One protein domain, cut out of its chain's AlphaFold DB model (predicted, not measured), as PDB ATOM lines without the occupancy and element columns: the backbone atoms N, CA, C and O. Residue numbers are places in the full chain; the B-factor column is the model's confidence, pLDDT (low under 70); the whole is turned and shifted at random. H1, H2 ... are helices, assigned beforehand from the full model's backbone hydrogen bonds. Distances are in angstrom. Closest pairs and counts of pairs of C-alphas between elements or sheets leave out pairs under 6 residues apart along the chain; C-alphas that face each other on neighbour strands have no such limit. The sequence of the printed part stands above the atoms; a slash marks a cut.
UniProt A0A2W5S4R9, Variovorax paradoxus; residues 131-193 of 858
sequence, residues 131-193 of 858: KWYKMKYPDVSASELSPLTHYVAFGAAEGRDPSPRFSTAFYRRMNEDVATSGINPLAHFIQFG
ATOM      1  N   LYS A 131      34.718 -15.360   5.420       88.56
ATOM      2  CA  LYS A 131      36.015 -15.832   4.929       88.56
ATOM      3  C   LYS A 131      36.529 -17.024   5.735       88.56
ATOM      4  O   LYS A 131      36.931 -18.036   5.154       88.56
ATOM      5  N   TRP A 132      36.502 -16.935   7.063       87.00
ATOM      6  CA  TRP A 132      36.935 -18.027   7.930       87.00
ATOM      7  C   TRP A 132      36.026 -19.248   7.802       87.00
ATOM      8  O   TRP A 132      36.524 -20.372   7.762       87.00
ATOM      9  N   TYR A 133      34.712 -19.047   7.694       90.31
ATOM     10  CA  TYR A 133      33.750 -20.136   7.557       90.31
ATOM     11  C   TYR A 133      34.026 -20.960   6.292       90.31
ATOM     12  O   TYR A 133      34.108 -22.185   6.368       90.31
ATOM     13  N   LYS A 134      34.285 -20.303   5.152       88.94
ATOM     14  CA  LYS A 134      34.682 -20.971   3.896       88.94
ATOM     15  C   LYS A 134      36.008 -21.717   4.010       88.94
ATOM     16  O   LYS A 134      36.136 -22.827   3.500       88.94
ATOM     17  N   MET A 135      36.986 -21.114   4.685       86.44
ATOM     18  CA  MET A 135      38.297 -21.726   4.908       86.44
ATOM     19  C   MET A 135      38.201 -22.966   5.810       86.44
ATOM     20  O   MET A 135      38.856 -23.972   5.543       86.44
ATOM     21  N   LYS A 136      37.392 -22.906   6.874       89.44
ATOM     22  CA  LYS A 136      37.212 -24.012   7.824       89.44
ATOM     23  C   LYS A 136      36.349 -25.137   7.258       89.44
ATOM     24  O   LYS A 136      36.584 -26.293   7.604       89.44
ATOM     25  N   TYR A 137      35.381 -24.811   6.404       91.12
ATOM     26  CA  TYR A 137      34.462 -25.770   5.794       91.12
ATOM     27  C   TYR A 137      34.574 -25.729   4.260       91.12
ATOM     28  O   TYR A 137      33.790 -25.048   3.592       91.12
ATOM     29  N   PRO A 138      35.555 -26.445   3.674       86.69
ATOM     30  CA  PRO A 138      35.798 -26.428   2.229       86.69
ATOM     31  C   PRO A 138      34.615 -26.908   1.377       86.69
ATOM     32  O   PRO A 138      34.490 -26.501   0.227       86.69
ATOM     33  N   ASP A 139      33.726 -27.735   1.932       87.50
ATOM     34  CA  ASP A 139      32.489 -28.181   1.282       87.50
ATOM     35  C   ASP A 139      31.514 -27.024   1.015       87.50
ATOM     36  O   ASP A 139      30.824 -27.019  -0.000       87.50
ATOM     37  N   VAL A 140      31.530 -25.990   1.860       85.44
ATOM     38  CA  VAL A 140      30.765 -24.753   1.642       85.44
ATOM     39  C   VAL A 140      31.354 -23.962   0.482       85.44
ATOM     40  O   VAL A 140      30.609 -23.425  -0.331       85.44
ATOM     41  N   SER A 141      32.685 -23.943   0.354       74.50
ATOM     42  CA  SER A 141      33.367 -23.313  -0.787       74.50
ATOM     43  C   SER A 141      33.059 -24.004  -2.119       74.50
ATOM     44  O   SER A 141      33.165 -23.366  -3.162       74.50
ATOM     45  N   ALA A 142      32.682 -25.285  -2.086       73.31
ATOM     46  CA  ALA A 142      32.227 -26.043  -3.250       73.31
ATOM     47  C   ALA A 142      30.710 -25.920  -3.509       73.31
ATOM     48  O   ALA A 142      30.225 -26.414  -4.526       73.31
ATOM     49  N   SER A 143      29.958 -25.282  -2.605       77.88
ATOM     50  CA  SER A 143      28.525 -25.018  -2.765       77.88
ATOM     51  C   SER A 143      28.275 -23.674  -3.462       77.88
ATOM     52  O   SER A 143      29.073 -22.753  -3.329       77.88
ATOM     53  N   GLU A 144      27.140 -23.523  -4.154       79.69
ATOM     54  CA  GLU A 144      26.688 -22.220  -4.691       79.69
ATOM     55  C   GLU A 144      26.010 -21.328  -3.623       79.69
ATOM     56  O   GLU A 144      25.418 -20.297  -3.946       79.69
ATOM     57  N   LEU A 145      26.031 -21.729  -2.345       84.12
ATOM     58  CA  LEU A 145      25.395 -20.986  -1.258       84.12
ATOM     59  C   LEU A 145      26.389 -20.025  -0.607       84.12
ATOM     60  O   LEU A 145      27.510 -20.406  -0.273       84.12
ATOM     61  N   SER A 146      25.941 -18.801  -0.311       88.38
ATOM     62  CA  SER A 146      26.738 -17.892   0.517       88.38
ATOM     63  C   SER A 146      26.920 -18.461   1.937       88.38
ATOM     64  O   SER A 146      26.043 -19.186   2.427       88.38
ATOM     65  N   PRO A 147      28.010 -18.132   2.656       92.44
ATOM     66  CA  PRO A 147      28.305 -18.745   3.953       92.44
ATOM     67  C   PRO A 147      27.204 -18.605   5.002       92.44
ATOM     68  O   PRO A 147      26.886 -19.582   5.683       92.44
ATOM     69  N   LEU A 148      26.575 -17.429   5.116       93.94
ATOM     70  CA  LEU A 148      25.461 -17.255   6.051       93.94
ATOM     71  C   LEU A 148      24.235 -18.072   5.624       93.94
ATOM     72  O   LEU A 148      23.584 -18.659   6.486       93.94
ATOM     73  N   THR A 149      23.953 -18.167   4.319       92.69
ATOM     74  CA  THR A 149      22.872 -19.016   3.786       92.69
ATOM     75  C   THR A 149      23.095 -20.472   4.187       92.69
ATOM     76  O   THR A 149      22.202 -21.110   4.746       92.69
ATOM     77  N   HIS A 150      24.311 -20.982   3.980       93.88
ATOM     78  CA  HIS A 150      24.676 -22.339   4.377       93.88
ATOM     79  C   HIS A 150      24.556 -22.549   5.892       93.88
ATOM     80  O   HIS A 150      24.010 -23.555   6.349       93.88
ATOM     81  N   TYR A 151      25.048 -21.606   6.698       94.69
ATOM     82  CA  TYR A 151      24.995 -21.726   8.153       94.69
ATOM     83  C   TYR A 151      23.564 -21.761   8.696       94.69
ATOM     84  O   TYR A 151      23.266 -22.574   9.572       94.69
ATOM     85  N   VAL A 152      22.688 -20.897   8.177       92.94
ATOM     86  CA  VAL A 152      21.273 -20.846   8.569       92.94
ATOM     87  C   VAL A 152      20.550 -22.129   8.168       92.94
ATOM     88  O   VAL A 152      19.821 -22.680   8.990       92.94
ATOM     89  N   ALA A 153      20.773 -22.621   6.946       90.50
ATOM     90  CA  ALA A 153      20.081 -23.798   6.425       90.50
ATOM     91  C   ALA A 153      20.580 -25.123   7.032       90.50
ATOM     92  O   ALA A 153      19.773 -26.005   7.322       90.50
ATOM     93  N   PHE A 154      21.893 -25.260   7.237       92.19
ATOM     94  CA  PHE A 154      22.527 -26.531   7.612       92.19
ATOM     95  C   PHE A 154      23.499 -26.376   8.781       92.19
ATOM     96  O   PHE A 154      23.413 -27.095   9.779       92.19
ATOM     97  N   GLY A 155      24.413 -25.407   8.688       92.50
ATOM     98  CA  GLY A 155      25.586 -25.345   9.563       92.50
ATOM     99  C   GLY A 155      25.263 -25.282  11.056       92.50
ATOM    100  O   GLY A 155      25.924 -25.950  11.850       92.50
ATOM    101  N   ALA A 156      24.235 -24.538  11.457       93.69
ATOM    102  CA  ALA A 156      23.824 -24.464  12.856       93.69
ATOM    103  C   ALA A 156      23.273 -25.799  13.384       93.69
ATOM    104  O   ALA A 156      23.572 -26.181  14.516       93.69
ATOM    105  N   ALA A 157      22.493 -26.528  12.580       90.06
ATOM    106  CA  ALA A 157      21.967 -27.844  12.944       90.06
ATOM    107  C   ALA A 157      23.095 -28.876  13.084       90.06
ATOM    108  O   ALA A 157      23.133 -29.593  14.083       90.06
ATOM    109  N   GLU A 158      24.057 -28.842  12.161       92.69
ATOM    110  CA  GLU A 158      25.257 -29.691  12.133       92.69
ATOM    111  C   GLU A 158      26.293 -29.350  13.218       92.69
ATOM    112  O   GLU A 158      27.310 -30.026  13.347       92.69
ATOM    113  N   GLY A 159      26.064 -28.296  14.008       91.44
ATOM    114  CA  GLY A 159      26.992 -27.882  15.058       91.44
ATOM    115  C   GLY A 159      28.256 -27.193  14.538       91.44
ATOM    116  O   GLY A 159      29.213 -27.056  15.299       91.44
ATOM    117  N   ARG A 160      28.274 -26.732  13.280       94.38
ATOM    118  CA  ARG A 160      29.390 -25.955  12.721       94.38
ATOM    119  C   ARG A 160      29.507 -24.623  13.443       94.38
ATOM    120  O   ARG A 160      28.507 -23.977  13.732       94.38
ATOM    121  N   ASP A 161      30.722 -24.181  13.708       94.81
ATOM    122  CA  ASP A 161      30.984 -22.857  14.269       94.81
ATOM    123  C   ASP A 161      30.885 -21.783  13.163       94.81
ATOM    124  O   ASP A 161      31.492 -21.988  12.113       94.81
ATOM    125  N   PRO A 162      30.157 -20.668  13.359       93.94
ATOM    126  CA  PRO A 162      30.017 -19.568  12.391       93.94
ATOM    127  C   PRO A 162      31.236 -18.635  12.326       93.94
ATOM    128  O   PRO A 162      31.412 -17.897  11.361       93.94
ATOM    129  N   SER A 163      32.063 -18.636  13.369       89.69
ATOM    130  CA  SER A 163      33.314 -17.883  13.459       89.69
ATOM    131  C   SER A 163      34.175 -18.476  14.580       89.69
ATOM    132  O   SER A 163      33.670 -19.252  15.395       89.69
ATOM    133  N   PRO A 164      35.449 -18.080  14.720       81.94
ATOM    134  CA  PRO A 164      36.230 -18.413  15.912       81.94
ATOM    135  C   PRO A 164      35.695 -17.782  17.208       81.94
ATOM    136  O   PRO A 164      36.121 -18.132  18.305       81.94
ATOM    137  N   ARG A 165      34.801 -16.792  17.095       81.50
ATOM    138  CA  ARG A 165      34.257 -16.038  18.231       81.50
ATOM    139  C   ARG A 165      33.010 -16.692  18.824       81.50
ATOM    140  O   ARG A 165      32.558 -16.258  19.879       81.50
ATOM    141  N   PHE A 166      32.465 -17.726  18.181       89.44
ATOM    142  CA  PHE A 166      31.275 -18.433  18.639       89.44
ATOM    143  C   PHE A 166      31.377 -19.926  18.332       89.44
ATOM    144  O   PHE A 166      31.556 -20.311  17.180       89.44
ATOM    145  N   SER A 167      31.209 -20.773  19.348       92.06
ATOM    146  CA  SER A 167      31.164 -22.220  19.170       92.06
ATOM    147  C   SER A 167      29.746 -22.749  19.332       92.06
ATOM    148  O   SER A 167      29.188 -22.756  20.431       92.06
ATOM    149  N   THR A 168      29.177 -23.263  18.241       93.00
ATOM    150  CA  THR A 168      27.790 -23.753  18.204       93.00
ATOM    151  C   THR A 168      27.609 -24.952  19.133       93.00
ATOM    152  O   THR A 168      26.647 -25.011  19.903       93.00
ATOM    153  N   ALA A 169      28.561 -25.889  19.116       90.12
ATOM    154  CA  ALA A 169      28.528 -27.077  19.964       90.12
ATOM    155  C   ALA A 169      28.697 -26.740  21.455       90.12
ATOM    156  O   ALA A 169      27.999 -27.298  22.304       90.12
ATOM    157  N   PHE A 170      29.609 -25.819  21.788       89.12
ATOM    158  CA  PHE A 170      29.776 -25.351  23.164       89.12
ATOM    159  C   PHE A 170      28.521 -24.641  23.664       89.12
ATOM    160  O   PHE A 170      28.027 -24.970  24.740       89.12
ATOM    161  N   TYR A 171      27.995 -23.704  22.873       91.25
ATOM    162  CA  TYR A 171      26.862 -22.888  23.274       91.25
ATOM    163  C   TYR A 171      25.626 -23.745  23.547       91.25
ATOM    164  O   TYR A 171      24.998 -23.574  24.585       91.25
ATOM    165  N   ARG A 172      25.328 -24.733  22.692       92.12
ATOM    166  CA  ARG A 172      24.241 -25.700  22.940       92.12
ATOM    167  C   ARG A 172      24.456 -26.516  24.210       92.12
ATOM    168  O   ARG A 172      23.529 -26.687  24.987       92.12
ATOM    169  N   ARG A 173      25.677 -27.009  24.439       90.56
ATOM    170  CA  ARG A 173      25.986 -27.832  25.617       90.56
ATOM    171  C   ARG A 173      25.827 -27.063  26.930       90.56
ATOM    172  O   ARG A 173      25.434 -27.655  27.925       90.56
ATOM    173  N   MET A 174      26.172 -25.779  26.939       86.69
ATOM    174  CA  MET A 174      26.085 -24.945  28.142       86.69
ATOM    175  C   MET A 174      24.693 -24.352  28.376       86.69
ATOM    176  O   MET A 174      24.437 -23.848  29.464       86.69
ATOM    177  N   ASN A 175      23.820 -24.388  27.370       87.38
ATOM    178  CA  ASN A 175      22.512 -23.743  27.378       87.38
ATOM    179  C   ASN A 175      21.449 -24.752  26.933       87.38
ATOM    180  O   ASN A 175      21.064 -24.806  25.761       87.38
ATOM    181  N   GLU A 176      21.024 -25.598  27.870       88.88
ATOM    182  CA  GLU A 176      20.100 -26.708  27.610       88.88
ATOM    183  C   GLU A 176      18.731 -26.233  27.085       88.88
ATOM    184  O   GLU A 176      18.130 -26.872  26.222       88.88
ATOM    185  N   ASP A 177      18.278 -25.055  27.513       88.81
ATOM    186  CA  ASP A 177      17.089 -24.362  27.001       88.81
ATOM    187  C   ASP A 177      17.196 -24.025  25.500       88.81
ATOM    188  O   ASP A 177      16.246 -24.178  24.726       88.81
ATOM    189  N   VAL A 178      18.387 -23.641  25.040       90.69
ATOM    190  CA  VAL A 178      18.658 -23.378  23.619       90.69
ATOM    191  C   VAL A 178      18.752 -24.683  22.835       90.69
ATOM    192  O   VAL A 178      18.253 -24.772  21.714       90.69
ATOM    193  N   ALA A 179      19.368 -25.714  23.418       86.38
ATOM    194  CA  ALA A 179      19.472 -27.024  22.784       86.38
ATOM    195  C   ALA A 179      18.094 -27.673  22.562       86.38
ATOM    196  O   ALA A 179      17.865 -28.268  21.511       86.38
ATOM    197  N   THR A 180      17.178 -27.527  23.523       86.88
ATOM    198  CA  THR A 180      15.831 -28.119  23.483       86.88
ATOM    199  C   THR A 180      14.836 -27.325  22.636       86.88
ATOM    200  O   THR A 180      13.975 -27.926  21.999       86.88
ATOM    201  N   SER A 181      14.961 -25.995  22.569       87.00
ATOM    202  CA  SER A 181      14.065 -25.147  21.763       87.00
ATOM    203  C   SER A 181      14.268 -25.273  20.248       87.00
ATOM    204  O   SER A 181      13.403 -24.862  19.478       87.00
ATOM    205  N   GLY A 182      15.410 -25.807  19.803       82.69
ATOM    206  CA  GLY A 182      15.751 -25.924  18.381       82.69
ATOM    207  C   GLY A 182      16.078 -24.592  17.695       82.69
ATOM    208  O   GLY A 182      16.337 -24.572  16.491       82.69
ATOM    209  N   ILE A 183      16.106 -23.482  18.441       89.12
ATOM    210  CA  ILE A 183      16.476 -22.161  17.924       89.12
ATOM    211  C   ILE A 183      17.935 -22.194  17.442       89.12
ATOM    212  O   ILE A 183      18.798 -22.858  18.027       89.12
ATOM    213  N   ASN A 184      18.236 -21.468  16.360       93.50
ATOM    214  CA  ASN A 184      19.610 -21.304  15.889       93.50
ATOM    215  C   ASN A 184      20.483 -20.728  17.032       93.50
ATOM    216  O   ASN A 184      20.186 -19.629  17.509       93.50
ATOM    217  N   PRO A 185      21.555 -21.419  17.472       95.25
ATOM    218  CA  PRO A 185      22.325 -21.008  18.648       95.25
ATOM    219  C   PRO A 185      22.926 -19.611  18.539       95.25
ATOM    220  O   PRO A 185      22.903 -18.864  19.513       95.25
ATOM    221  N   LEU A 186      23.425 -19.237  17.355       95.12
ATOM    222  CA  LEU A 186      23.964 -17.901  17.135       95.12
ATOM    223  C   LEU A 186      22.847 -16.848  17.166       95.12
ATOM    224  O   LEU A 186      23.039 -15.779  17.736       95.12
ATOM    225  N   ALA A 187      21.672 -17.147  16.604       92.81
ATOM    226  CA  ALA A 187      20.536 -16.224  16.637       92.81
ATOM    227  C   ALA A 187      20.037 -16.004  18.074       92.81
ATOM    228  O   ALA A 187      19.858 -14.859  18.486       92.81
ATOM    229  N   HIS A 188      19.905 -17.082  18.857       93.31
ATOM    230  CA  HIS A 188      19.575 -16.993  20.280       93.31
ATOM    231  C   HIS A 188      20.614 -16.171  21.043       93.31
ATOM    232  O   HIS A 188      20.265 -15.302  21.841       93.31
ATOM    233  N   PHE A 189      21.898 -16.435  20.800       89.56
ATOM    234  CA  PHE A 189      22.971 -15.693  21.438       89.56
ATOM    235  C   PHE A 189      22.864 -14.197  21.148       89.56
ATOM    236  O   PHE A 189      22.826 -13.414  22.092       89.56
ATOM    237  N   ILE A 190      22.719 -13.815  19.876       86.88
ATOM    238  CA  ILE A 190      22.598 -12.412  19.462       86.88
ATOM    239  C   ILE A 190      21.358 -11.737  20.074       86.88
ATOM    240  O   ILE A 190      21.434 -10.576  20.467       86.88
ATOM    241  N   GLN A 191      20.224 -12.438  20.171       83.19
ATOM    242  CA  GLN A 191      18.974 -11.850  20.671       83.19
ATOM    243  C   GLN A 191      18.877 -11.787  22.197       83.19
ATOM    244  O   GLN A 191      18.349 -10.813  22.727       83.19
ATOM    245  N   PHE A 192      19.356 -12.817  22.894       81.25
ATOM    246  CA  PHE A 192      19.138 -12.996  24.333       81.25
ATOM    247  C   PHE A 192      20.444 -13.258  25.071       81.25
ATOM    248  O   PHE A 192      20.765 -12.585  26.048       81.25
ATOM    249  N   GLY A 193      21.240 -14.205  24.569       75.56
ATOM    250  CA  GLY A 193      22.409 -14.704  25.287       75.56
ATOM    251  C   GLY A 193      23.457 -13.651  25.625       75.56
ATOM    252  O   GLY A 193      24.104 -13.764  26.660       75.56
TER     253      GLY A 193
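What this domain is: This is residues 131 to 193 of the 858 residues of a protein of Variovorax paradoxus (UniProt A0A2W5S4R9). Two small groups of short helices sit at opposite ends of an elongated body: H1, H2 and H3 make one, loosely, while H4, H5 and H6 meet in the other. The looping stretch of residues 156 to 167 joins them. The printed part has 63 residues with six named helices, H1 to H6 in chain order, no named strand, and the class is all helix. It is compact, with a radius of gyration of the C-alphas of 11.7 A, and spans 34 by 19 by 18 A.

How they stand to each other: Start at H3, residues 147 to 155: it is close to but not clearly touching H1, residues 131 to 136, the closest C-alphas being those of Tyr 133 and Pro 147, 6.7 A apart. H1 and H2, residues 138 to 141, only just touch, with 3 pairs of C-alphas within 8 A, and only at the corner; the closest are Lys 134 and Ser 141, 5.4 A. Then look at H6, residues 185 to 193, which touches H4, residues 168 to 174, at a steep tilt of 51 degrees, the same way; the closest C-alphas are those of Thr 168 and Pro 185, 6.1 A. H5, residues 176 to 181, touches H4 only at the corner, and only just, with 3 pairs of C-alphas within 8 A, Arg 172 and Ala 179 closest at 5.0 A. H3 and H4 are apart. Every O i to N i+4 pair is within hydrogen-bond range in H1, H3, H4, H5 and H6; H2 is too short for one.

Where its parts are: Find C-alpha 147 at (28.305, -18.745, 3.953); from there H3 runs 9.1 A to C-alpha 155. H4 covers 10.2 A, and H6 runs 9.2 A to C-alpha 193 at (22.409, -14.704, 25.287). H1 begins at C-alpha 131, (36.015, -15.832, 4.929).

The domain as a whole: The C-alphas farthest apart, of Ala 142 and Asp 177, are 33.9 A apart. The printed part has no cut, H3 to H4 is the long link, and no printed residue is under 70 in pLDDT.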